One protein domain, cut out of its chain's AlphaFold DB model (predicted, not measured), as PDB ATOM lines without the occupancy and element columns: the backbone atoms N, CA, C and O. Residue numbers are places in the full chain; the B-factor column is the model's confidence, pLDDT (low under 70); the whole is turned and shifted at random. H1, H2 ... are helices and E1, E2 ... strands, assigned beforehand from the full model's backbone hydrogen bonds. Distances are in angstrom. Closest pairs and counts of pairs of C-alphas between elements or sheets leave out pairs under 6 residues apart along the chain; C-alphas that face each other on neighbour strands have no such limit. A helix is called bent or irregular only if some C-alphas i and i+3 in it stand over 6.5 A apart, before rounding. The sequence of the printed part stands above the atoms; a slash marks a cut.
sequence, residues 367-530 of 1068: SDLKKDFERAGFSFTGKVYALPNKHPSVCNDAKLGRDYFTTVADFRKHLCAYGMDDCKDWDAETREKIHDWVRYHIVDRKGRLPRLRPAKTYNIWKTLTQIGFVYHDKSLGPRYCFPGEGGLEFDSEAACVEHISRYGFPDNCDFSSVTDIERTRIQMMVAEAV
ATOM      1  N   SER A 367     -14.653 -14.073 -40.857       94.19
ATOM      2  CA  SER A 367     -13.609 -14.063 -39.823       94.19
ATOM      3  C   SER A 367     -13.610 -12.767 -39.012       94.19
ATOM      4  O   SER A 367     -13.353 -12.809 -37.809       94.19
ATOM      5  N   ASP A 368     -13.944 -11.648 -39.657       93.94
ATOM      6  CA  ASP A 368     -14.009 -10.325 -39.032       93.94
ATOM      7  C   ASP A 368     -15.222 -10.243 -38.096       93.94
ATOM      8  O   ASP A 368     -15.083  -9.957 -36.907       93.94
ATOM      9  N   LEU A 369     -16.399 -10.624 -38.607       96.12
ATOM     10  CA  LEU A 369     -17.662 -10.626 -37.859       96.12
ATOM     11  C   LEU A 369     -17.780 -11.744 -36.819       96.12
ATOM     12  O   LEU A 369     -18.661 -11.687 -35.958       96.12
ATOM     13  N   LYS A 370     -16.937 -12.785 -36.880       96.50
ATOM     14  CA  LYS A 370     -17.057 -13.966 -36.012       96.50
ATOM     15  C   LYS A 370     -17.119 -13.574 -34.532       96.50
ATOM     16  O   LYS A 370     -17.977 -14.077 -33.810       96.50
ATOM     17  N   LYS A 371     -16.247 -12.659 -34.095       95.81
ATOM     18  CA  LYS A 371     -16.201 -12.182 -32.702       95.81
ATOM     19  C   LYS A 371     -17.483 -11.456 -32.297       95.81
ATOM     20  O   LYS A 371     -17.882 -11.536 -31.142       95.81
ATOM     21  N   ASP A 372     -18.134 -10.770 -33.227       95.69
ATOM     22  CA  ASP A 372     -19.340  -9.987 -32.957       95.69
ATOM     23  C   ASP A 372     -20.559 -10.893 -32.811       95.69
ATOM     24  O   ASP A 372     -21.351 -10.722 -31.882       95.69
ATOM     25  N   PHE A 373     -20.645 -11.933 -33.642       96.12
ATOM     26  CA  PHE A 373     -21.587 -13.029 -33.446       96.12
ATOM     27  C   PHE A 373     -21.320 -13.799 -32.134       96.12
ATOM     28  O   PHE A 373     -22.267 -14.093 -31.407       96.12
ATOM     29  N   GLU A 374     -20.061 -14.083 -31.771       95.56
ATOM     30  CA  GLU A 374     -19.728 -14.732 -30.486       95.56
ATOM     31  C   GLU A 374     -20.097 -13.851 -29.277       95.56
ATOM     32  O   GLU A 374     -20.648 -14.362 -28.301       95.56
ATOM     33  N   ARG A 375     -19.904 -12.522 -29.357       94.25
ATOM     34  CA  ARG A 375     -20.399 -11.561 -28.348       94.25
ATOM     35  C   ARG A 375     -21.926 -11.594 -28.210       94.25
ATOM     36  O   ARG A 375     -22.428 -11.485 -27.097       94.25
ATOM     37  N   ALA A 376     -22.649 -11.808 -29.308       93.50
ATOM     38  CA  ALA A 376     -24.103 -11.994 -29.328       93.50
ATOM     39  C   ALA A 376     -24.572 -13.421 -28.946       93.50
ATOM     40  O   ALA A 376     -25.751 -13.749 -29.078       93.50
ATOM     41  N   GLY A 377     -23.671 -14.293 -28.476       94.88
ATOM     42  CA  GLY A 377     -24.003 -15.633 -27.982       94.88
ATOM     43  C   GLY A 377     -24.190 -16.709 -29.057       94.88
ATOM     44  O   GLY A 377     -24.548 -17.840 -28.718       94.88
ATOM     45  N   PHE A 378     -23.933 -16.404 -30.333       96.25
ATOM     46  CA  PHE A 378     -23.798 -17.424 -31.378       96.25
ATOM     47  C   PHE A 378     -22.549 -18.281 -31.109       96.25
ATOM     48  O   PHE A 378     -21.626 -17.859 -30.412       96.25
ATOM     49  N   SER A 379     -22.499 -19.499 -31.656       96.50
ATOM     50  CA  SER A 379     -21.407 -20.443 -31.359       96.50
ATOM     51  C   SER A 379     -20.872 -21.156 -32.601       96.50
ATOM     52  O   SER A 379     -21.635 -21.604 -33.458       96.50
ATOM     53  N   PHE A 380     -19.538 -21.251 -32.684       96.88
ATOM     54  CA  PHE A 380     -18.805 -21.677 -33.882       96.88
ATOM     55  C   PHE A 380     -17.721 -22.716 -33.560       96.88
ATOM     56  O   PHE A 380     -16.524 -22.406 -33.569       96.88
ATOM     57  N   THR A 381     -18.123 -23.955 -33.259       95.38
ATOM     58  CA  THR A 381     -17.199 -25.039 -32.867       95.38
ATOM     59  C   THR A 381     -17.282 -26.220 -33.835       95.38
ATOM     60  O   THR A 381     -18.356 -26.562 -34.308       95.38
ATOM     61  N   GLY A 382     -16.153 -26.847 -34.187       89.19
ATOM     62  CA  GLY A 382     -16.155 -28.090 -34.982       89.19
ATOM     63  C   GLY A 382     -16.814 -28.013 -36.373       89.19
ATOM     64  O   GLY A 382     -17.327 -29.022 -36.845       89.19
ATOM     65  N   LYS A 383     -16.806 -26.839 -37.028       93.38
ATOM     66  CA  LYS A 383     -17.584 -26.503 -38.250       93.38
ATOM     67  C   LYS A 383     -19.111 -26.440 -38.065       93.38
ATOM     68  O   LYS A 383     -19.833 -26.322 -39.049       93.38
ATOM     69  N   VAL A 384     -19.608 -26.481 -36.832       96.81
ATOM     70  CA  VAL A 384     -20.997 -26.152 -36.502       96.81
ATOM     71  C   VAL A 384     -21.110 -24.646 -36.285       96.81
ATOM     72  O   VAL A 384     -20.330 -24.069 -35.530       96.81
ATOM     73  N   TYR A 385     -22.089 -24.028 -36.938       97.81
ATOM     74  CA  TYR A 385     -22.469 -22.624 -36.799       97.81
ATOM     75  C   TYR A 385     -23.878 -22.602 -36.212       97.81
ATOM     76  O   TYR A 385     -24.805 -23.053 -36.879       97.81
ATOM     77  N   ALA A 386     -24.060 -22.157 -34.969       96.94
ATOM     78  CA  ALA A 386     -25.349 -22.250 -34.279       96.94
ATOM     79  C   ALA A 386     -25.854 -20.902 -33.757       96.94
ATOM     80  O   ALA A 386     -25.072 -20.054 -33.315       96.94
ATOM     81  N   LEU A 387     -27.182 -20.746 -33.782       95.88
ATOM     82  CA  LEU A 387     -27.892 -19.604 -33.202       95.88
ATOM     83  C   LEU A 387     -27.692 -19.548 -31.668       95.88
ATOM     84  O   LEU A 387     -27.284 -20.551 -31.064       95.88
ATOM     85  N   PRO A 388     -27.988 -18.415 -31.001       95.69
ATOM     86  CA  PRO A 388     -27.787 -18.282 -29.562       95.69
ATOM     87  C   PRO A 388     -28.483 -19.376 -28.743       95.69
ATOM     88  O   PRO A 388     -29.687 -19.600 -28.856       95.69
ATOM     89  N   ASN A 389     -27.706 -20.074 -27.908       94.38
ATOM     90  CA  ASN A 389     -28.123 -21.242 -27.110       94.38
ATOM     91  C   ASN A 389     -28.624 -22.469 -27.914       94.38
ATOM     92  O   ASN A 389     -29.197 -23.391 -27.333       94.38
ATOM     93  N   LYS A 390     -28.395 -22.522 -29.234       95.81
ATOM     94  CA  LYS A 390     -28.879 -23.589 -30.135       95.81
ATOM     95  C   LYS A 390     -27.806 -24.569 -30.626       95.81
ATOM     96  O   LYS A 390     -28.050 -25.352 -31.542       95.81
ATOM     97  N   HIS A 391     -26.625 -24.567 -30.012       96.19
ATOM     98  CA  HIS A 391     -25.576 -25.534 -30.340       96.19
ATOM     99  C   HIS A 391     -26.017 -26.970 -29.982       96.19
ATOM    100  O   HIS A 391     -26.518 -27.175 -28.873       96.19
ATOM    101  N   PRO A 392     -25.792 -27.988 -30.837       96.12
ATOM    102  CA  PRO A 392     -26.253 -29.361 -30.588       96.12
ATOM    103  C   PRO A 392     -25.592 -30.049 -29.380       96.12
ATOM    104  O   PRO A 392     -26.094 -31.060 -28.907       96.12
ATOM    105  N   SER A 393     -24.493 -29.505 -28.843       95.38
ATOM    106  CA  SER A 393     -23.895 -29.960 -27.572       95.38
ATOM    107  C   SER A 393     -24.501 -29.307 -26.319       95.38
ATOM    108  O   SER A 393     -24.071 -29.610 -25.210       95.38
ATOM    109  N   VAL A 394     -25.432 -28.364 -26.493       95.06
ATOM    110  CA  VAL A 394     -26.112 -27.605 -25.424       95.06
ATOM    111  C   VAL A 394     -27.620 -27.867 -25.460       95.06
ATOM    112  O   VAL A 394     -28.255 -27.979 -24.415       95.06
ATOM    113  N   CYS A 395     -28.192 -28.011 -26.659       95.06
ATOM    114  CA  CYS A 395     -29.600 -28.306 -26.886       95.06
ATOM    115  C   CYS A 395     -29.741 -29.561 -27.763       95.06
ATOM    116  O   CYS A 395     -29.521 -29.508 -28.970       95.06
ATOM    117  N   ASN A 396     -30.145 -30.683 -27.156       95.19
ATOM    118  CA  ASN A 396     -30.339 -31.962 -27.859       95.19
ATOM    119  C   ASN A 396     -31.451 -31.907 -28.927       95.19
ATOM    120  O   ASN A 396     -31.434 -32.697 -29.867       95.19
ATOM    121  N   ASP A 397     -32.406 -30.982 -28.788       96.12
ATOM    122  CA  ASP A 397     -33.532 -30.795 -29.714       96.12
ATOM    123  C   ASP A 397     -33.194 -29.893 -30.919       96.12
ATOM    124  O   ASP A 397     -34.055 -29.650 -31.770       96.12
ATOM    125  N   ALA A 398     -31.958 -29.380 -31.000       95.31
ATOM    126  CA  ALA A 398     -31.511 -28.504 -32.076       95.31
ATOM    127  C   ALA A 398     -31.466 -29.238 -33.430       95.31
ATOM    128  O   ALA A 398     -30.935 -30.344 -33.548       95.31
ATOM    129  N   LYS A 399     -31.991 -28.602 -34.482       96.88
ATOM    130  CA  LYS A 399     -32.115 -29.171 -35.830       96.88
ATOM    131  C   LYS A 399     -31.163 -28.507 -36.823       96.88
ATOM    132  O   LYS A 399     -31.135 -27.282 -36.960       96.88
ATOM    133  N   LEU A 400     -30.444 -29.334 -37.581       96.50
ATOM    134  CA  LEU A 400     -29.657 -28.890 -38.732       96.50
ATOM    135  C   LEU A 400     -30.565 -28.141 -39.727       96.50
ATOM    136  O   LEU A 400     -31.637 -28.631 -40.075       96.50
ATOM    137  N   GLY A 401     -30.154 -26.948 -40.158       93.12
ATOM    138  CA  GLY A 401     -30.908 -26.083 -41.072       93.12
ATOM    139  C   GLY A 401     -31.919 -25.128 -40.412       93.12
ATOM    140  O   GLY A 401     -32.435 -24.246 -41.097       93.12
ATOM    141  N   ARG A 402     -32.190 -25.255 -39.101       94.19
ATOM    142  CA  ARG A 402     -33.067 -24.333 -38.338       94.19
ATOM    143  C   ARG A 402     -32.388 -23.733 -37.106       94.19
ATOM    144  O   ARG A 402     -32.590 -22.563 -36.818       94.19
ATOM    145  N   ASP A 403     -31.610 -24.532 -36.389       95.50
ATOM    146  CA  ASP A 403     -30.969 -24.171 -35.119       95.50
ATOM    147  C   ASP A 403     -29.439 -24.067 -35.257       95.50
ATOM    148  O   ASP A 403     -28.802 -23.218 -34.625       95.50
ATOM    149  N   TYR A 404     -28.857 -24.910 -36.118       97.31
ATOM    150  CA  TYR A 404     -27.442 -24.890 -36.482       97.31
ATOM    151  C   TYR A 404     -27.202 -25.317 -37.936       97.31
ATOM    152  O   TYR A 404     -28.066 -25.907 -38.584       97.31
ATOM    153  N   PHE A 405     -26.000 -25.038 -38.434       97.50
ATOM    154  CA  PHE A 405     -25.571 -25.205 -39.823       97.50
ATOM    155  C   PHE A 405     -24.149 -25.775 -39.866       97.50
ATOM    156  O   PHE A 405     -23.389 -25.624 -38.909       97.50
ATOM    157  N   THR A 406     -23.773 -26.421 -40.969       97.12
ATOM    158  CA  THR A 406     -22.429 -26.998 -41.184       97.12
ATOM    159  C   THR A 406     -21.532 -26.145 -42.084       97.12
ATOM    160  O   THR A 406     -20.352 -26.459 -42.256       97.12
ATOM    161  N   THR A 407     -22.063 -25.059 -42.658       96.81
ATOM    162  CA  THR A 407     -21.303 -24.106 -43.475       96.81
ATOM    163  C   THR A 407     -21.662 -22.660 -43.131       96.81
ATOM    164  O   THR A 407     -22.775 -22.357 -42.692       96.81
ATOM    165  N   VAL A 408     -20.722 -21.749 -43.401       95.56
ATOM    166  CA  VAL A 408     -20.944 -20.294 -43.333       95.56
ATOM    167  C   VAL A 408     -22.059 -19.859 -44.291       95.56
ATOM    168  O   VAL A 408     -22.820 -18.955 -43.964       95.56
ATOM    169  N   ALA A 409     -22.167 -20.486 -45.467       93.69
ATOM    170  CA  ALA A 409     -23.125 -20.098 -46.501       93.69
ATOM    171  C   ALA A 409     -24.574 -20.398 -46.088       93.69
ATOM    172  O   ALA A 409     -25.437 -19.536 -46.241       93.69
ATOM    173  N   ASP A 410     -24.825 -21.572 -45.505       95.44
ATOM    174  CA  ASP A 410     -26.158 -21.962 -45.026       95.44
ATOM    175  C   ASP A 410     -26.594 -21.103 -43.832       95.44
ATOM    176  O   ASP A 410     -27.729 -20.628 -43.789       95.44
ATOM    177  N   PHE A 411     -25.667 -20.830 -42.905       96.31
ATOM    178  CA  PHE A 411     -25.873 -19.904 -41.789       96.31
ATOM    179  C   PHE A 411     -26.229 -18.492 -42.290       96.31
ATOM    180  O   PHE A 411     -27.263 -17.941 -41.918       96.31
ATOM    181  N   ARG A 412     -25.428 -17.937 -43.209       95.19
ATOM    182  CA  ARG A 412     -25.643 -16.617 -43.829       95.19
ATOM    183  C   ARG A 412     -26.983 -16.536 -44.579       95.19
ATOM    184  O   ARG A 412     -27.689 -15.541 -44.443       95.19
ATOM    185  N   LYS A 413     -27.364 -17.593 -45.312       93.75
ATOM    186  CA  LYS A 413     -28.663 -17.703 -46.003       93.75
ATOM    187  C   LYS A 413     -29.833 -17.742 -45.015       93.75
ATOM    188  O   LYS A 413     -30.820 -17.041 -45.225       93.75
ATOM    189  N   HIS A 414     -29.726 -18.505 -43.927       95.12
ATOM    190  CA  HIS A 414     -30.765 -18.556 -42.894       95.12
ATOM    191  C   HIS A 414     -30.993 -17.182 -42.242       95.12
ATOM    192  O   HIS A 414     -32.140 -16.753 -42.119       95.12
ATOM    193  N   LEU A 415     -29.914 -16.466 -41.900       94.94
ATOM    194  CA  LEU A 415     -29.991 -15.118 -41.323       94.94
ATOM    195  C   LEU A 415     -30.623 -14.086 -42.274       94.94
ATOM    196  O   LEU A 415     -31.234 -13.131 -41.805       94.94
ATOM    197  N   CYS A 416     -30.501 -14.253 -43.595       93.44
ATOM    198  CA  CYS A 416     -31.150 -13.355 -44.558       93.44
ATOM    199  C   CYS A 416     -32.639 -13.676 -44.750       93.44
ATOM    200  O   CYS A 416     -33.455 -12.764 -44.895       93.44
ATOM    201  N   ALA A 417     -32.998 -14.962 -44.710       93.19
ATOM    202  CA  ALA A 417     -34.378 -15.409 -44.839       93.19
ATOM    203  C   ALA A 417     -35.222 -14.988 -43.625       93.19
ATOM    204  O   ALA A 417     -36.156 -14.186 -43.750       93.19
ATOM    205  N   TYR A 418     -34.842 -15.489 -42.448       93.94
ATOM    206  CA  TYR A 418     -35.624 -15.383 -41.213       93.94
ATOM    207  C   TYR A 418     -35.197 -14.221 -40.310       93.94
ATOM    208  O   TYR A 418     -35.881 -13.941 -39.331       93.94
ATOM    209  N   GLY A 419     -34.106 -13.524 -40.638       92.50
ATOM    210  CA  GLY A 419     -33.532 -12.483 -39.787       92.50
ATOM    211  C   GLY A 419     -32.796 -13.046 -38.565       92.50
ATOM    212  O   GLY A 419     -32.455 -14.227 -38.490       92.50
ATOM    213  N   MET A 420     -32.559 -12.172 -37.592       90.44
ATOM    214  CA  MET A 420     -32.028 -12.480 -36.265       90.44
ATOM    215  C   MET A 420     -32.669 -11.563 -35.217       90.44
ATOM    216  O   MET A 420     -33.151 -10.478 -35.550       90.44
ATOM    217  N   ASP A 421     -32.658 -11.985 -33.953       87.19
ATOM    218  CA  ASP A 421     -33.070 -11.137 -32.831       87.19
ATOM    219  C   ASP A 421     -32.146  -9.910 -32.687       87.19
ATOM    220  O   ASP A 421     -30.936  -9.984 -32.922       87.19
ATOM    221  N   ASP A 422     -32.714  -8.772 -32.282       76.38
ATOM    222  CA  ASP A 422     -31.986  -7.506 -32.147       76.38
ATOM    223  C   ASP A 422     -31.003  -7.534 -30.957       76.38
ATOM    224  O   ASP A 422     -31.362  -7.298 -29.796       76.38
ATOM    225  N   CYS A 423     -29.737  -7.831 -31.261       80.75
ATOM    226  CA  CYS A 423     -28.653  -7.915 -30.288       80.75
ATOM    227  C   CYS A 423     -28.217  -6.511 -29.843       80.75
ATOM    228  O   CYS A 423     -27.508  -5.786 -30.547       80.75
ATOM    229  N   LYS A 424     -28.654  -6.122 -28.641       82.25
ATOM    230  CA  LYS A 424     -28.462  -4.781 -28.055       82.25
ATOM    231  C   LYS A 424     -27.000  -4.355 -27.906       82.25
ATOM    232  O   LYS A 424     -26.736  -3.161 -27.840       82.25
ATOM    233  N   ASP A 425     -26.084  -5.317 -27.860       85.19
ATOM    234  CA  ASP A 425     -24.660  -5.109 -27.585       85.19
ATOM    235  C   ASP A 425     -23.827  -4.789 -28.844       85.19
ATOM    236  O   ASP A 425     -22.621  -4.558 -28.746       85.19
ATOM    237  N   TRP A 426     -24.455  -4.754 -30.028       92.69
ATOM    238  CA  TRP A 426     -23.847  -4.246 -31.261       92.69
ATOM    239  C   TRP A 426     -24.118  -2.752 -31.449       92.69
ATOM    240  O   TRP A 426     -25.273  -2.314 -31.444       92.69
ATOM    241  N   ASP A 427     -23.056  -1.990 -31.699       93.62
ATOM    242  CA  ASP A 427     -23.129  -0.607 -32.167       93.62
ATOM    243  C   ASP A 427     -23.635  -0.504 -33.624       93.62
ATOM    244  O   ASP A 427     -23.891  -1.502 -34.305       93.62
ATOM    245  N   ALA A 428     -23.839   0.729 -34.097       90.31
ATOM    246  CA  ALA A 428     -24.390   0.993 -35.426       90.31
ATOM    247  C   ALA A 428     -23.480   0.505 -36.569       90.31
ATOM    248  O   ALA A 428     -23.994   0.049 -37.588       90.31
ATOM    249  N   GLU A 429     -22.158   0.549 -36.390       93.25
ATOM    250  CA  GLU A 429     -21.179   0.147 -37.403       93.25
ATOM    251  C   GLU A 429     -21.119  -1.383 -37.519       93.25
ATOM    252  O   GLU A 429     -21.181  -1.929 -38.621       93.25
ATOM    253  N   THR A 430     -21.094  -2.102 -36.390       93.44
ATOM    254  CA  THR A 430     -21.225  -3.567 -36.362       93.44
ATOM    255  C   THR A 430     -22.557  -4.014 -36.969       93.44
ATOM    256  O   THR A 430     -22.582  -4.964 -37.753       93.44
ATOM    257  N   ARG A 431     -23.666  -3.316 -36.679       92.38
ATOM    258  CA  ARG A 431     -24.979  -3.593 -37.292       92.38
ATOM    259  C   ARG A 431     -24.966  -3.404 -38.807       92.38
ATOM    260  O   ARG A 431     -25.505  -4.252 -39.509       92.38
ATOM    261  N   GLU A 432     -24.357  -2.337 -39.320       91.31
ATOM    262  CA  GLU A 432     -24.259  -2.093 -40.765       91.31
ATOM    263  C   GLU A 432     -23.392  -3.163 -41.451       91.31
ATOM    264  O   GLU A 432     -23.836  -3.783 -42.416       91.31
ATOM    265  N   LYS A 433     -22.235  -3.512 -40.871       92.88
ATOM    266  CA  LYS A 433     -21.362  -4.583 -41.385       92.88
ATOM    267  C   LYS A 433     -22.030  -5.963 -41.388       92.88
ATOM    268  O   LYS A 433     -21.899  -6.708 -42.360       92.88
ATOM    269  N   ILE A 434     -22.761  -6.319 -40.327       94.06
ATOM    270  CA  ILE A 434     -23.537  -7.570 -40.268       94.06
ATOM    271  C   ILE A 434     -24.705  -7.531 -41.264       94.06
ATOM    272  O   ILE A 434     -24.991  -8.550 -41.894       94.06
ATOM    273  N   HIS A 435     -25.361  -6.377 -41.442       92.12
ATOM    274  CA  HIS A 435     -26.442  -6.210 -42.416       92.12
ATOM    275  C   HIS A 435     -25.938  -6.461 -43.836       92.12
ATOM    276  O   HIS A 435     -26.407  -7.412 -44.458       92.12
ATOM    277  N   ASP A 436     -24.931  -5.712 -44.296       90.94
ATOM    278  CA  ASP A 436     -24.316  -5.891 -45.617       90.94
ATOM    279  C   ASP A 436     -23.835  -7.331 -45.818       90.94
ATOM    280  O   ASP A 436     -24.178  -7.979 -46.815       90.94
ATOM    281  N   TRP A 437     -23.097  -7.883 -44.847       93.81
ATOM    282  CA  TRP A 437     -22.618  -9.256 -44.948       93.81
ATOM    283  C   TRP A 437     -23.776 -10.241 -45.135       93.81
ATOM    284  O   TRP A 437     -23.724 -11.048 -46.063       93.81
ATOM    285  N   VAL A 438     -24.857 -10.164 -44.356       93.38
ATOM    286  CA  VAL A 438     -26.023 -11.041 -44.558       93.38
ATOM    287  C   VAL A 438     -26.712 -10.773 -45.908       93.38
ATOM    288  O   VAL A 438     -26.979 -11.728 -46.640       93.38
ATOM    289  N   ARG A 439     -26.944  -9.508 -46.295       90.56
ATOM    290  CA  ARG A 439     -27.643  -9.130 -47.544       90.56
ATOM    291  C   ARG A 439     -26.948  -9.645 -48.804       90.56
ATOM    292  O   ARG A 439     -27.611 -10.196 -49.682       90.56
ATOM    293  N   TYR A 440     -25.624  -9.519 -48.900       90.94
ATOM    294  CA  TYR A 440     -24.875  -9.897 -50.107       90.94
ATOM    295  C   TYR A 440     -24.695 -11.417 -50.308       90.94
ATOM    296  O   TYR A 440     -23.959 -11.829 -51.204       90.94
ATOM    297  N   HIS A 441     -25.376 -12.281 -49.541       90.50
ATOM    298  CA  HIS A 441     -25.304 -13.737 -49.739       90.50
ATOM    299  C   HIS A 441     -25.930 -14.225 -51.059       90.50
ATOM    300  O   HIS A 441     -25.617 -15.328 -51.505       90.50
ATOM    301  N   ILE A 442     -26.831 -13.439 -51.665       89.88
ATOM    302  CA  ILE A 442     -27.512 -13.800 -52.922       89.88
ATOM    303  C   ILE A 442     -26.664 -13.532 -54.176       89.88
ATOM    304  O   ILE A 442     -27.098 -13.859 -55.281       89.88
ATOM    305  N   VAL A 443     -25.481 -12.926 -54.021       90.69
ATOM    306  CA  VAL A 443     -24.592 -12.516 -55.117       90.69
ATOM    307  C   VAL A 443     -23.572 -13.618 -55.420       90.69
ATOM    308  O   VAL A 443     -22.730 -13.940 -54.584       90.69
ATOM    309  N   ASP A 444     -23.629 -14.189 -56.628       83.06
ATOM    310  CA  ASP A 444     -22.641 -15.153 -57.129       83.06
ATOM    311  C   ASP A 444     -21.430 -14.377 -57.673       83.06
ATOM    312  O   ASP A 444     -21.550 -13.557 -58.586       83.06
ATOM    313  N   ARG A 445     -20.257 -14.605 -57.076       72.62
ATOM    314  CA  ARG A 445     -19.046 -13.777 -57.251       72.62
ATOM    315  C   ARG A 445     -18.072 -14.310 -58.308       72.62
ATOM    316  O   ARG A 445     -16.887 -14.009 -58.272       72.62
ATOM    317  N   LYS A 446     -18.564 -15.128 -59.240       68.56
ATOM    318  CA  LYS A 446     -17.765 -15.680 -60.352       68.56
ATOM    319  C   LYS A 446     -17.518 -14.668 -61.478       68.56
ATOM    320  O   LYS A 446     -16.600 -14.861 -62.269       68.56
ATOM    321  N   GLY A 447     -18.325 -13.607 -61.557       56.22
ATOM    322  CA  GLY A 447     -18.201 -12.553 -62.562       56.22
ATOM    323  C   GLY A 447     -17.224 -11.443 -62.161       56.22
ATOM    324  O   GLY A 447     -17.219 -10.983 -61.021       56.22
ATOM    325  N   ARG A 448     -16.440 -10.957 -63.132       51.34
ATOM    326  CA  ARG A 448     -15.705  -9.685 -63.027       51.34
ATOM    327  C   ARG A 448     -16.699  -8.518 -63.079       51.34
ATOM    328  O   ARG A 448     -17.555  -8.494 -63.959       51.34
ATOM    329  N   LEU A 449     -16.568  -7.534 -62.188       50.88
ATOM    330  CA  LEU A 449     -17.401  -6.325 -62.179       50.88
ATOM    331  C   LEU A 449     -16.529  -5.059 -62.157       50.88
ATOM    332  O   LEU A 449     -15.702  -4.922 -61.254       50.88
ATOM    333  N   PRO A 450     -16.746  -4.093 -63.070       44.78
ATOM    334  CA  PRO A 450     -16.183  -2.754 -62.929       44.78
ATOM    335  C   PRO A 450     -16.670  -2.077 -61.638       44.78
ATOM    336  O   PRO A 450     -17.752  -2.394 -61.137       44.78
ATOM    337  N   ARG A 451     -15.954  -1.048 -61.160       43.84
ATOM    338  CA  ARG A 451     -16.382  -0.152 -60.055       43.84
ATOM    339  C   ARG A 451     -17.555   0.780 -60.438       43.84
ATOM    340  O   ARG A 451     -17.591   1.962 -60.092       43.84
ATOM    341  N   LEU A 452     -18.545   0.249 -61.149       43.97
ATOM    342  CA  LEU A 452     -19.822   0.904 -61.396       43.97
ATOM    343  C   LEU A 452     -20.616   0.953 -60.089       43.97
ATOM    344  O   LEU A 452     -21.104  -0.067 -59.609       43.97
ATOM    345  N   ARG A 453     -20.820   2.164 -59.554       45.22
ATOM    346  CA  ARG A 453     -21.926   2.403 -58.613       45.22
ATOM    347  C   ARG A 453     -23.230   1.889 -59.248       45.22
ATOM    348  O   ARG A 453     -23.396   2.102 -60.454       45.22
ATOM    349  N   PRO A 454     -24.162   1.300 -58.476       45.50
ATOM    350  CA  PRO A 454     -25.446   0.813 -58.978       45.50
ATOM    351  C   PRO A 454     -26.130   1.839 -59.891       45.50
ATOM    352  O   PRO A 454     -26.562   2.913 -59.466       45.50
ATOM    353  N   ALA A 455     -26.149   1.551 -61.194       39.28
ATOM    354  CA  ALA A 455     -26.535   2.544 -62.186       39.28
ATOM    355  C   ALA A 455     -28.058   2.765 -62.157       39.28
ATOM    356  O   ALA A 455     -28.820   1.894 -62.586       39.28
ATOM    357  N   LYS A 456     -28.445   3.940 -61.630       46.81
ATOM    358  CA  LYS A 456     -29.788   4.555 -61.523       46.81
ATOM    359  C   LYS A 456     -30.918   3.741 -62.159       46.81
ATOM    360  O   LYS A 456     -31.088   3.774 -63.376       46.81
ATOM    361  N   THR A 457     -31.673   3.042 -61.305       48.84
ATOM    362  CA  THR A 457     -32.927   2.328 -61.622       48.84
ATOM    363  C   THR A 457     -32.981   1.703 -63.018       48.84
ATOM    364  O   THR A 457     -33.933   1.879 -63.783       48.84
ATOM    365  N   TYR A 458     -31.978   0.874 -63.320       56.00
ATOM    366  CA  TYR A 458     -32.172  -0.226 -64.258       56.00
ATOM    367  C   TYR A 458     -33.448  -0.986 -63.846       56.00
ATOM    368  O   TYR A 458     -33.671  -1.235 -62.660       56.00
ATOM    369  N   ASN A 459     -34.342  -1.270 -64.796       77.38
ATOM    370  CA  ASN A 459     -35.661  -1.819 -64.480       77.38
ATOM    371  C   ASN A 459     -35.502  -3.279 -64.031       77.38
ATOM    372  O   ASN A 459     -35.328  -4.163 -64.869       77.38
ATOM    373  N   ILE A 460     -35.522  -3.510 -62.713       85.56
ATOM    374  CA  ILE A 460     -35.216  -4.813 -62.114       85.56
ATOM    375  C   ILE A 460     -36.159  -5.894 -62.644       85.56
ATOM    376  O   ILE A 460     -35.691  -6.950 -63.076       85.56
ATOM    377  N   TRP A 461     -37.456  -5.578 -62.746       88.75
ATOM    378  CA  TRP A 461     -38.468  -6.473 -63.293       88.75
ATOM    379  C   TRP A 461     -38.188  -6.902 -64.735       88.75
ATOM    380  O   TRP A 461     -38.343  -8.075 -65.060       88.75
ATOM    381  N   LYS A 462     -37.695  -6.004 -65.598       88.44
ATOM    382  CA  LYS A 462     -37.320  -6.345 -66.977       88.44
ATOM    383  C   LYS A 462     -36.282  -7.475 -67.003       88.44
ATOM    384  O   LYS A 462     -36.461  -8.428 -67.757       88.44
ATOM    385  N   THR A 463     -35.250  -7.423 -66.161       88.50
ATOM    386  CA  THR A 463     -34.283  -8.529 -66.047       88.50
ATOM    387  C   THR A 463     -34.846  -9.765 -65.365       88.50
ATOM    388  O   THR A 463     -34.529 -10.869 -65.792       88.50
ATOM    389  N   LEU A 464     -35.722  -9.616 -64.366       92.38
ATOM    390  CA  LEU A 464     -36.420 -10.765 -63.783       92.38
ATOM    391  C   LEU A 464     -37.228 -11.510 -64.866       92.38
ATOM    392  O   LEU A 464     -37.161 -12.733 -64.943       92.38
ATOM    393  N   THR A 465     -37.876 -10.797 -65.795       92.12
ATOM    394  CA  THR A 465     -38.552 -11.428 -66.947       92.12
ATOM    395  C   THR A 465     -37.612 -12.060 -67.983       92.12
ATOM    396  O   THR A 465     -38.066 -12.891 -68.763       92.12
ATOM    397  N   GLN A 466     -36.314 -11.726 -67.993       92.69
ATOM    398  CA  GLN A 466     -35.319 -12.424 -68.826       92.69
ATOM    399  C   GLN A 466     -34.913 -13.775 -68.216       92.69
ATOM    400  O   GLN A 466     -34.697 -14.724 -68.962       92.69
ATOM    401  N   ILE A 467     -34.896 -13.887 -66.881       93.88
ATOM    402  CA  ILE A 467     -34.589 -15.134 -66.151       93.88
ATOM    403  C   ILE A 467     -35.842 -15.943 -65.756       93.88
ATOM    404  O   ILE A 467     -35.819 -16.744 -64.820       93.88
ATOM    405  N   GLY A 468     -36.950 -15.733 -66.474       92.62
ATOM    406  CA  GLY A 468     -38.154 -16.569 -66.409       92.62
ATOM    407  C   GLY A 468     -39.262 -16.132 -65.442       92.62
ATOM    408  O   GLY A 468     -40.275 -16.825 -65.361       92.62
ATOM    409  N   PHE A 469     -39.139 -15.003 -64.732       94.00
ATOM    410  CA  PHE A 469     -40.261 -14.478 -63.938       94.00
ATOM    411  C   PHE A 469     -41.383 -13.972 -64.852       94.00
ATOM    412  O   PHE A 469     -41.132 -13.409 -65.918       94.00
ATOM    413  N   VAL A 470     -42.637 -14.128 -64.423       92.56
ATOM    414  CA  VAL A 470     -43.809 -13.817 -65.255       92.56
ATOM    415  C   VAL A 470     -44.683 -12.756 -64.596       92.56
ATOM    416  O   VAL A 470     -44.974 -12.820 -63.406       92.56
ATOM    417  N   TYR A 471     -45.121 -11.771 -65.382       91.75
ATOM    418  CA  TYR A 471     -46.117 -10.784 -64.968       91.75
ATOM    419  C   TYR A 471     -47.474 -11.124 -65.580       91.75
ATOM    420  O   TYR A 471     -47.608 -11.247 -66.800       91.75
ATOM    421  N   HIS A 472     -48.494 -11.238 -64.737       89.94
ATOM    422  CA  HIS A 472     -49.873 -11.451 -65.147       89.94
ATOM    423  C   HIS A 472     -50.744 -10.276 -64.702       89.94
ATOM    424  O   HIS A 472     -51.060 -10.131 -63.521       89.94
ATOM    425  N   ASP A 473     -51.200  -9.475 -65.666       87.12
ATOM    426  CA  ASP A 473     -52.254  -8.482 -65.453       87.12
ATOM    427  C   ASP A 473     -53.614  -9.198 -65.382       87.12
ATOM    428  O   ASP A 473     -54.291  -9.422 -66.390       87.12
ATOM    429  N   LYS A 474     -53.969  -9.682 -64.187       84.00
ATOM    430  CA  LYS A 474     -55.246 -10.362 -63.936       84.00
ATOM    431  C   LYS A 474     -56.294  -9.321 -63.540       84.00
ATOM    432  O   LYS A 474     -55.997  -8.321 -62.899       84.00
ATOM    433  N   SER A 475     -57.573  -9.609 -63.784       80.75
ATOM    434  CA  SER A 475     -58.696  -8.743 -63.367       80.75
ATOM    435  C   SER A 475     -58.846  -8.556 -61.843       80.75
ATOM    436  O   SER A 475     -59.714  -7.806 -61.400       80.75
ATOM    437  N   LEU A 476     -58.008  -9.227 -61.046       77.44
ATOM    438  CA  LEU A 476     -57.887  -9.101 -59.590       77.44
ATOM    439  C   LEU A 476     -56.638  -8.299 -59.161       77.44
ATOM    440  O   LEU A 476     -56.279  -8.321 -57.984       77.44
ATOM    441  N   GLY A 477     -55.980  -7.615 -60.101       82.38
ATOM    442  CA  GLY A 477     -54.734  -6.877 -59.901       82.38
ATOM    443  C   GLY A 477     -53.507  -7.588 -60.491       82.38
ATOM    444  O   GLY A 477     -53.599  -8.753 -60.901       82.38
ATOM    445  N   PRO A 478     -52.356  -6.893 -60.529       85.19
ATOM    446  CA  PRO A 478     -51.103  -7.456 -61.014       85.19
ATOM    447  C   PRO A 478     -50.682  -8.667 -60.176       85.19
ATOM    448  O   PRO A 478     -50.871  -8.706 -58.958       85.19
ATOM    449  N   ARG A 479     -50.095  -9.663 -60.840       90.12
ATOM    450  CA  ARG A 479     -49.447 -10.809 -60.201       90.12
ATOM    451  C   ARG A 479     -48.048 -10.989 -60.760       90.12
ATOM    452  O   ARG A 479     -47.861 -10.989 -61.975       90.12
ATOM    453  N   TYR A 480     -47.095 -11.141 -59.854       92.19
ATOM    454  CA  TYR A 480     -45.682 -11.351 -60.136       92.19
ATOM    455  C   TYR A 480     -45.370 -12.787 -59.735       92.19
ATOM    456  O   TYR A 480     -45.543 -13.144 -58.570       92.19
ATOM    457  N   CYS A 481     -44.990 -13.621 -60.695       91.75
ATOM    458  CA  CYS A 481     -44.843 -15.057 -60.500       91.75
ATOM    459  C   CYS A 481     -43.389 -15.484 -60.684       91.75
ATOM    460  O   CYS A 481     -42.700 -15.009 -61.594       91.75
ATOM    461  N   PHE A 482     -42.937 -16.406 -59.836       93.69
ATOM    462  CA  PHE A 482     -41.669 -17.110 -60.036       93.69
ATOM    463  C   PHE A 482     -41.715 -17.983 -61.306       93.69
ATOM    464  O   PHE A 482     -42.809 -18.380 -61.721       93.69
ATOM    465  N   PRO A 483     -40.558 -18.292 -61.923       90.69
ATOM    466  CA  PRO A 483     -40.489 -19.251 -63.023       90.69
ATOM    467  C   PRO A 483     -41.071 -20.630 -62.661       90.69
ATOM    468  O   PRO A 483     -41.121 -21.028 -61.495       90.69
ATOM    469  N   GLY A 484     -41.457 -21.385 -63.695       86.88
ATOM    470  CA  GLY A 484     -41.991 -22.749 -63.589       86.88
ATOM    471  C   GLY A 484     -43.508 -22.842 -63.374       86.88
ATOM    472  O   GLY A 484     -44.179 -21.883 -62.994       86.88
ATOM    473  N   GLU A 485     -44.070 -24.026 -63.632       63.53
ATOM    474  CA  GLU A 485     -45.492 -24.285 -63.387       63.53
ATOM    475  C   GLU A 485     -45.791 -24.310 -61.880       63.53
ATOM    476  O   GLU A 485     -45.164 -25.046 -61.122       63.53
ATOM    477  N   GLY A 486     -46.766 -23.510 -61.440       80.12
ATOM    478  CA  GLY A 486     -47.175 -23.445 -60.032       80.12
ATOM    479  C   GLY A 486     -46.280 -22.593 -59.119       80.12
ATOM    480  O   GLY A 486     -46.413 -22.699 -57.900       80.12
ATOM    481  N   GLY A 487     -45.400 -21.753 -59.677       80.38
ATOM    482  CA  GLY A 487     -44.577 -20.808 -58.911       80.38
ATOM    483  C   GLY A 487     -45.387 -19.850 -58.020       80.38
ATOM    484  O   GLY A 487     -46.559 -19.564 -58.276       80.38
ATOM    485  N   LEU A 488     -44.751 -19.338 -56.959       89.88
ATOM    486  CA  LEU A 488     -45.361 -18.405 -56.001       89.88
ATOM    487  C   LEU A 488     -45.865 -17.125 -56.697       89.88
ATOM    488  O   LEU A 488     -45.109 -16.494 -57.434       89.88
ATOM    489  N   GLU A 489     -47.118 -16.725 -56.429       92.56
ATOM    490  CA  GLU A 489     -47.716 -15.484 -56.950       92.56
ATOM    491  C   GLU A 489     -47.745 -14.358 -55.903       92.56
ATOM    492  O   GLU A 489     -48.565 -14.359 -54.979       92.56
ATOM    493  N   PHE A 490     -46.935 -13.326 -56.114       92.69
ATOM    494  CA  PHE A 490     -46.916 -12.100 -55.317       92.69
ATOM    495  C   PHE A 490     -47.896 -11.068 -55.892       92.69
ATOM    496  O   PHE A 490     -48.135 -11.023 -57.099       92.69
ATOM    497  N   ASP A 491     -48.486 -10.234 -55.035       91.12
ATOM    498  CA  ASP A 491     -49.436  -9.174 -55.418       91.12
ATOM    499  C   ASP A 491     -48.764  -7.854 -55.842       91.12
ATOM    500  O   ASP A 491     -49.426  -6.933 -56.321       91.12
ATOM    501  N   SER A 492     -47.447  -7.760 -55.664       90.50
ATOM    502  CA  SER A 492     -46.653  -6.558 -55.884       90.50
ATOM    503  C   SER A 492     -45.203  -6.905 -56.234       90.50
ATOM    504  O   SER A 492     -44.654  -7.902 -55.761       90.50
ATOM    505  N   GLU A 493     -44.563  -6.049 -57.039       91.12
ATOM    506  CA  GLU A 493     -43.141  -6.179 -57.391       91.12
ATOM    507  C   GLU A 493     -42.269  -6.161 -56.130       91.12
ATOM    508  O   GLU A 493     -41.375  -6.988 -55.981       91.12
ATOM    509  N   ALA A 494     -42.593  -5.280 -55.177       89.38
ATOM    510  CA  ALA A 494     -41.886  -5.155 -53.907       89.38
ATOM    511  C   ALA A 494     -41.915  -6.450 -53.077       89.38
ATOM    512  O   ALA A 494     -40.867  -6.865 -52.595       89.38
ATOM    513  N   ALA A 495     -43.065  -7.129 -52.959       90.19
ATOM    514  CA  ALA A 495     -43.148  -8.403 -52.237       90.19
ATOM    515  C   ALA A 495     -42.378  -9.530 -52.950       90.19
ATOM    516  O   ALA A 495     -41.740 -10.354 -52.295       90.19
ATOM    517  N   CYS A 496     -42.381  -9.539 -54.288       93.31
ATOM    518  CA  CYS A 496     -41.571 -10.469 -55.078       93.31
ATOM    519  C   CYS A 496     -40.067 -10.229 -54.847       93.31
ATOM    520  O   CYS A 496     -39.330 -11.165 -54.544       93.31
ATOM    521  N   VAL A 497     -39.608  -8.975 -54.936       91.94
ATOM    522  CA  VAL A 497     -38.198  -8.602 -54.724       91.94
ATOM    523  C   VAL A 497     -37.775  -8.781 -53.262       91.94
ATOM    524  O   VAL A 497     -36.633  -9.172 -53.026       91.94
ATOM    525  N   GLU A 498     -38.664  -8.595 -52.278       91.19
ATOM    526  CA  GLU A 498     -38.384  -8.933 -50.874       91.19
ATOM    527  C   GLU A 498     -38.214 -10.449 -50.677       91.19
ATOM    528  O   GLU A 498     -37.307 -10.877 -49.964       91.19
ATOM    529  N   HIS A 499     -39.015 -11.288 -51.339       93.38
ATOM    530  CA  HIS A 499     -38.837 -12.737 -51.237       93.38
ATOM    531  C   HIS A 499     -37.511 -13.190 -51.870       93.38
ATOM    532  O   HIS A 499     -36.737 -13.888 -51.217       93.38
ATOM    533  N   ILE A 500     -37.183 -12.738 -53.088       93.94
ATOM    534  CA  ILE A 500     -35.882 -13.051 -53.720       93.94
ATOM    535  C   ILE A 500     -34.726 -12.510 -52.856       93.94
ATOM    536  O   ILE A 500     -33.704 -13.171 -52.685       93.94
ATOM    537  N   SER A 501     -34.910 -11.335 -52.244       91.31
ATOM    538  CA  SER A 501     -33.961 -10.739 -51.297       91.31
ATOM    539  C   SER A 501     -33.692 -11.596 -50.067       91.31
ATOM    540  O   SER A 501     -32.585 -11.534 -49.540       91.31
ATOM    541  N   ARG A 502     -34.695 -12.314 -49.562       91.75
ATOM    542  CA  ARG A 502     -34.621 -13.104 -48.324       91.75
ATOM    543  C   ARG A 502     -34.114 -14.520 -48.571       91.75
ATOM    544  O   ARG A 502     -33.227 -14.985 -47.867       91.75
ATOM    545  N   TYR A 503     -34.674 -15.195 -49.572       92.81
ATOM    546  CA  TYR A 503     -34.475 -16.630 -49.800       92.81
ATOM    547  C   TYR A 503     -33.478 -16.935 -50.936       92.81
ATOM    548  O   TYR A 503     -33.005 -18.071 -51.061       92.81
ATOM    549  N   GLY A 504     -33.113 -15.924 -51.732       93.44
ATOM    550  CA  GLY A 504     -32.337 -16.055 -52.963       93.44
ATOM    551  C   GLY A 504     -33.213 -16.255 -54.202       93.44
ATOM    552  O   GLY A 504     -34.442 -16.224 -54.147       93.44
ATOM    553  N   PHE A 505     -32.561 -16.460 -55.346       93.75
ATOM    554  CA  PHE A 505     -33.242 -16.798 -56.595       93.75
ATOM    555  C   PHE A 505     -33.669 -18.275 -56.582       93.75
ATOM    556  O   PHE A 505     -32.873 -19.111 -56.152       93.75
ATOM    557  N   PRO A 506     -34.883 -18.607 -57.058       92.88
ATOM    558  CA  PRO A 506     -35.296 -19.985 -57.309       92.88
ATOM    559  C   PRO A 506     -34.323 -20.759 -58.211       92.88
ATOM    560  O   PRO A 506     -33.799 -20.215 -59.184       92.88
ATOM    561  N   ASP A 507     -34.152 -22.056 -57.944       90.69
ATOM    562  CA  ASP A 507     -33.250 -22.940 -58.704       90.69
ATOM    563  C   ASP A 507     -33.664 -23.126 -60.180       90.69
ATOM    564  O   ASP A 507     -32.891 -23.631 -60.990       90.69
ATOM    565  N   ASN A 508     -34.884 -22.713 -60.542       91.38
ATOM    566  CA  ASN A 508     -35.436 -22.758 -61.897       91.38
ATOM    567  C   ASN A 508     -35.421 -21.398 -62.631       91.38
ATOM    568  O   ASN A 508     -36.081 -21.255 -63.661       91.38
ATOM    569  N   CYS A 509     -34.682 -20.402 -62.129       93.56
ATOM    570  CA  CYS A 509     -34.391 -19.174 -62.870       93.56
ATOM    571  C   CYS A 509     -33.434 -19.437 -64.042       93.56
ATOM    572  O   CYS A 509     -32.303 -19.884 -63.843       93.56
ATOM    573  N   ASP A 510     -33.856 -19.096 -65.262       93.06
ATOM    574  CA  ASP A 510     -33.047 -19.300 -66.467       93.06
ATOM    575  C   ASP A 510     -32.019 -18.178 -66.666       93.06
ATOM    576  O   ASP A 510     -32.239 -17.198 -67.379       93.06
ATOM    577  N   PHE A 511     -30.859 -18.335 -66.036       93.19
ATOM    578  CA  PHE A 511     -29.724 -17.438 -66.235       93.19
ATOM    579  C   PHE A 511     -28.982 -17.648 -67.571       93.19
ATOM    580  O   PHE A 511     -28.065 -16.883 -67.848       93.19
ATOM    581  N   SER A 512     -29.347 -18.619 -68.425       92.25
ATOM    582  CA  SER A 512     -28.605 -18.881 -69.678       92.25
ATOM    583  C   SER A 512     -28.720 -17.756 -70.717       92.25
ATOM    584  O   SER A 512     -27.880 -17.644 -71.609       92.25
ATOM    585  N   SER A 513     -29.729 -16.888 -70.580       89.00
ATOM    586  CA  SER A 513     -29.947 -15.717 -71.439       89.00
ATOM    587  C   SER A 513     -29.209 -14.447 -70.980       89.00
ATOM    588  O   SER A 513     -29.362 -13.392 -71.603       89.00
ATOM    589  N   VAL A 514     -28.434 -14.524 -69.890       90.38
ATOM    590  CA  VAL A 514     -27.874 -13.380 -69.155       90.38
ATOM    591  C   VAL A 514     -26.379 -13.597 -68.900       90.38
ATOM    592  O   VAL A 514     -25.969 -14.673 -68.480       90.38
ATOM    593  N   THR A 515     -25.542 -12.581 -69.130       89.94
ATOM    594  CA  THR A 515     -24.095 -12.691 -68.850       89.94
ATOM    595  C   THR A 515     -23.810 -12.757 -67.346       89.94
ATOM    596  O   THR A 515     -24.570 -12.205 -66.554       89.94
ATOM    597  N   ASP A 516     -22.686 -13.350 -66.917       87.19
ATOM    598  CA  ASP A 516     -22.324 -13.381 -65.485       87.19
ATOM    599  C   ASP A 516     -22.255 -11.974 -64.864       87.19
ATOM    600  O   ASP A 516     -22.686 -11.778 -63.733       87.19
ATOM    601  N   ILE A 517     -21.812 -10.967 -65.626       85.19
ATOM    602  CA  ILE A 517     -21.770  -9.563 -65.186       85.19
ATOM    603  C   ILE A 517     -23.187  -9.025 -64.929       85.19
ATOM    604  O   ILE A 517     -23.447  -8.390 -63.904       85.19
ATOM    605  N   GLU A 518     -24.129  -9.289 -65.839       86.56
ATOM    606  CA  GLU A 518     -25.535  -8.924 -65.656       86.56
ATOM    607  C   GLU A 518     -26.186  -9.723 -64.522       86.56
ATOM    608  O   GLU A 518     -26.932  -9.148 -63.738       86.56
ATOM    609  N   ARG A 519     -25.866 -11.012 -64.370       90.94
ATOM    610  CA  ARG A 519     -26.348 -11.874 -63.283       90.94
ATOM    611  C   ARG A 519     -25.907 -11.355 -61.916       90.94
ATOM    612  O   ARG A 519     -26.767 -11.118 -61.065       90.94
ATOM    613  N   THR A 520     -24.613 -11.097 -61.723       88.81
ATOM    614  CA  THR A 520     -24.080 -10.515 -60.482       88.81
ATOM    615  C   THR A 520     -24.705  -9.139 -60.218       88.81
ATOM    616  O   THR A 520     -25.111  -8.850 -59.093       88.81
ATOM    617  N   ARG A 521     -24.907  -8.316 -61.260       86.81
ATOM    618  CA  ARG A 521     -25.602  -7.022 -61.160       86.81
ATOM    619  C   ARG A 521     -27.080  -7.147 -60.764       86.81
ATOM    620  O   ARG A 521     -27.536  -6.360 -59.941       86.81
ATOM    621  N   ILE A 522     -27.830  -8.110 -61.305       91.12
ATOM    622  CA  ILE A 522     -29.225  -8.386 -60.910       91.12
ATOM    623  C   ILE A 522     -29.276  -8.802 -59.436       91.12
ATOM    624  O   ILE A 522     -30.131  -8.327 -58.692       91.12
ATOM    625  N   GLN A 523     -28.340  -9.647 -58.998       92.19
ATOM    626  CA  GLN A 523     -28.252 -10.091 -57.608       92.19
ATOM    627  C   GLN A 523     -27.913  -8.935 -56.652       92.19
ATOM    628  O   GLN A 523     -28.577  -8.798 -55.627       92.19
ATOM    629  N   MET A 524     -26.955  -8.064 -56.999       90.44
ATOM    630  CA  MET A 524     -26.677  -6.832 -56.240       90.44
ATOM    631  C   MET A 524     -27.904  -5.919 -56.182       90.44
ATOM    632  O   MET A 524     -28.299  -5.481 -55.106       90.44
ATOM    633  N   MET A 525     -28.572  -5.697 -57.318       89.38
ATOM    634  CA  MET A 525     -29.785  -4.881 -57.359       89.38
ATOM    635  C   MET A 525     -30.902  -5.445 -56.478       89.38
ATOM    636  O   MET A 525     -31.589  -4.662 -55.835       89.38
ATOM    637  N   VAL A 526     -31.092  -6.767 -56.399       91.38
ATOM    638  CA  VAL A 526     -32.045  -7.355 -55.441       91.38
ATOM    639  C   VAL A 526     -31.566  -7.150 -53.997       91.38
ATOM    640  O   VAL A 526     -32.374  -6.783 -53.146       91.38
ATOM    641  N   ALA A 527     -30.268  -7.313 -53.710       90.19
ATOM    642  CA  ALA A 527     -29.713  -7.110 -52.368       90.19
ATOM    643  C   ALA A 527     -29.941  -5.669 -51.853       90.19
ATOM    644  O   ALA A 527     -30.259  -5.475 -50.677       90.19
ATOM    645  N   GLU A 528     -29.868  -4.682 -52.747       87.44
ATOM    646  CA  GLU A 528     -30.061  -3.255 -52.458       87.44
ATOM    647  C   GLU A 528     -31.530  -2.784 -52.508       87.44
ATOM    648  O   GLU A 528     -31.925  -1.922 -51.720       87.44
ATOM    649  N   ALA A 529     -32.350  -3.305 -53.433       78.25
ATOM    650  CA  ALA A 529     -33.648  -2.711 -53.795       78.25
ATOM    651  C   ALA A 529     -34.696  -2.720 -52.673       78.25
ATOM    652  O   ALA A 529     -35.582  -1.862 -52.654       78.25
ATOM    653  N   VAL A 530     -34.612  -3.671 -51.740       71.38
ATOM    654  CA  VAL A 530     -35.473  -3.724 -50.556       71.38
ATOM    655  C   VAL A 530     -34.603  -3.757 -49.308       71.38
ATOM    656  O   VAL A 530     -33.773  -4.651 -49.134       71.38
TER     657      VAL A 530
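This is residues 367 to 530 of the 1068 residues of the protein "AAA domain-containing protein" of Fistulifera solaris (UniProt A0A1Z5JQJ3). Two lobes sit end to end, and they meet in the middle through helices: H2 and H3 of the first lobe pack on H5 and H6 of the second. Each lobe has a small strand hairpin at its far end, E1 and E2 in the first and E3 and E4 in the second, with the short helices H1 and H4 near them. The 164 printed residues hold six named helices and four named strands, in the order H1 E1 E2 H2 H3 H4 E3 E4 H5 H6; the class is mostly helix, and both two-stranded sheets are antiparallel. The whole is only just compact, close to loose, with a radius of gyration of the C-alphas of 18.1 A and spans of 51 by 38 by 29 A.

H1, residues 367 to 375, and H3, residues 428 to 442, only just touch, with 3 pairs of C-alphas within 8 A; the closest are Leu 369 and Ile 434, 7.0 A apart. E1, residues 379 to 381, and E2, residues 384 to 386, form a hairpin, with N 384 and O 381 2.8 A apart, within hydrogen-bond range. H2, residues 408 to 418, touches H3, about perpendicular at 78 degrees; their closest C-alphas, Cys 416 and Val 438, are 5.6 A apart. H2 also touches H5, residues 493 to 503, with the C-alphas of Ala 417 and Arg 502 closest at 4.2 A. Residues 439 to 442 of H3 touch H6, residues 516 to 529; the closest C-alphas are Arg 439 and Ala 527, 5.6 A. H4, residues 460 to 466, touches H6, with the C-alphas of Ile 460 and Ile 522 closest at 7.1 A. E3, residues 470 to 474, and E4, residues 477 to 481, form a hairpin, with N 472 and O 479 2.8 A apart, within hydrogen-bond range. H5 touches H6 about perpendicular at 73 degrees, with the C-alphas of Ser 501 and Val 526 closest at 5.7 A. Every O i to N i+4 pair is within hydrogen-bond range in H2, H4, H5 and H6, against 3 of 5 in H1 and 9 of 11 in H3.

H1 begins at C-alpha 367, (-13.609, -14.063, -39.823). H3 is 23.1 A long and irregular, with C-alphas 439 and 442 7.1 A apart; H1 is only just irregular, with C-alphas 368 and 371 7.0 A apart. H2 and H5 are each 15.6 A long, and H6, 19.5 A, ends at C-alpha 529, (-33.648, -2.711, -53.795).

The two C-alphas farthest apart, Gly 382 and Ser 475, are 54.7 A apart. The printed part has no cut. The links E2 to H2, H3 to H4, E4 to H5 and H5 to H6 are long. Residues 446 to 458 and residue 485 are under 70 in pLDDT.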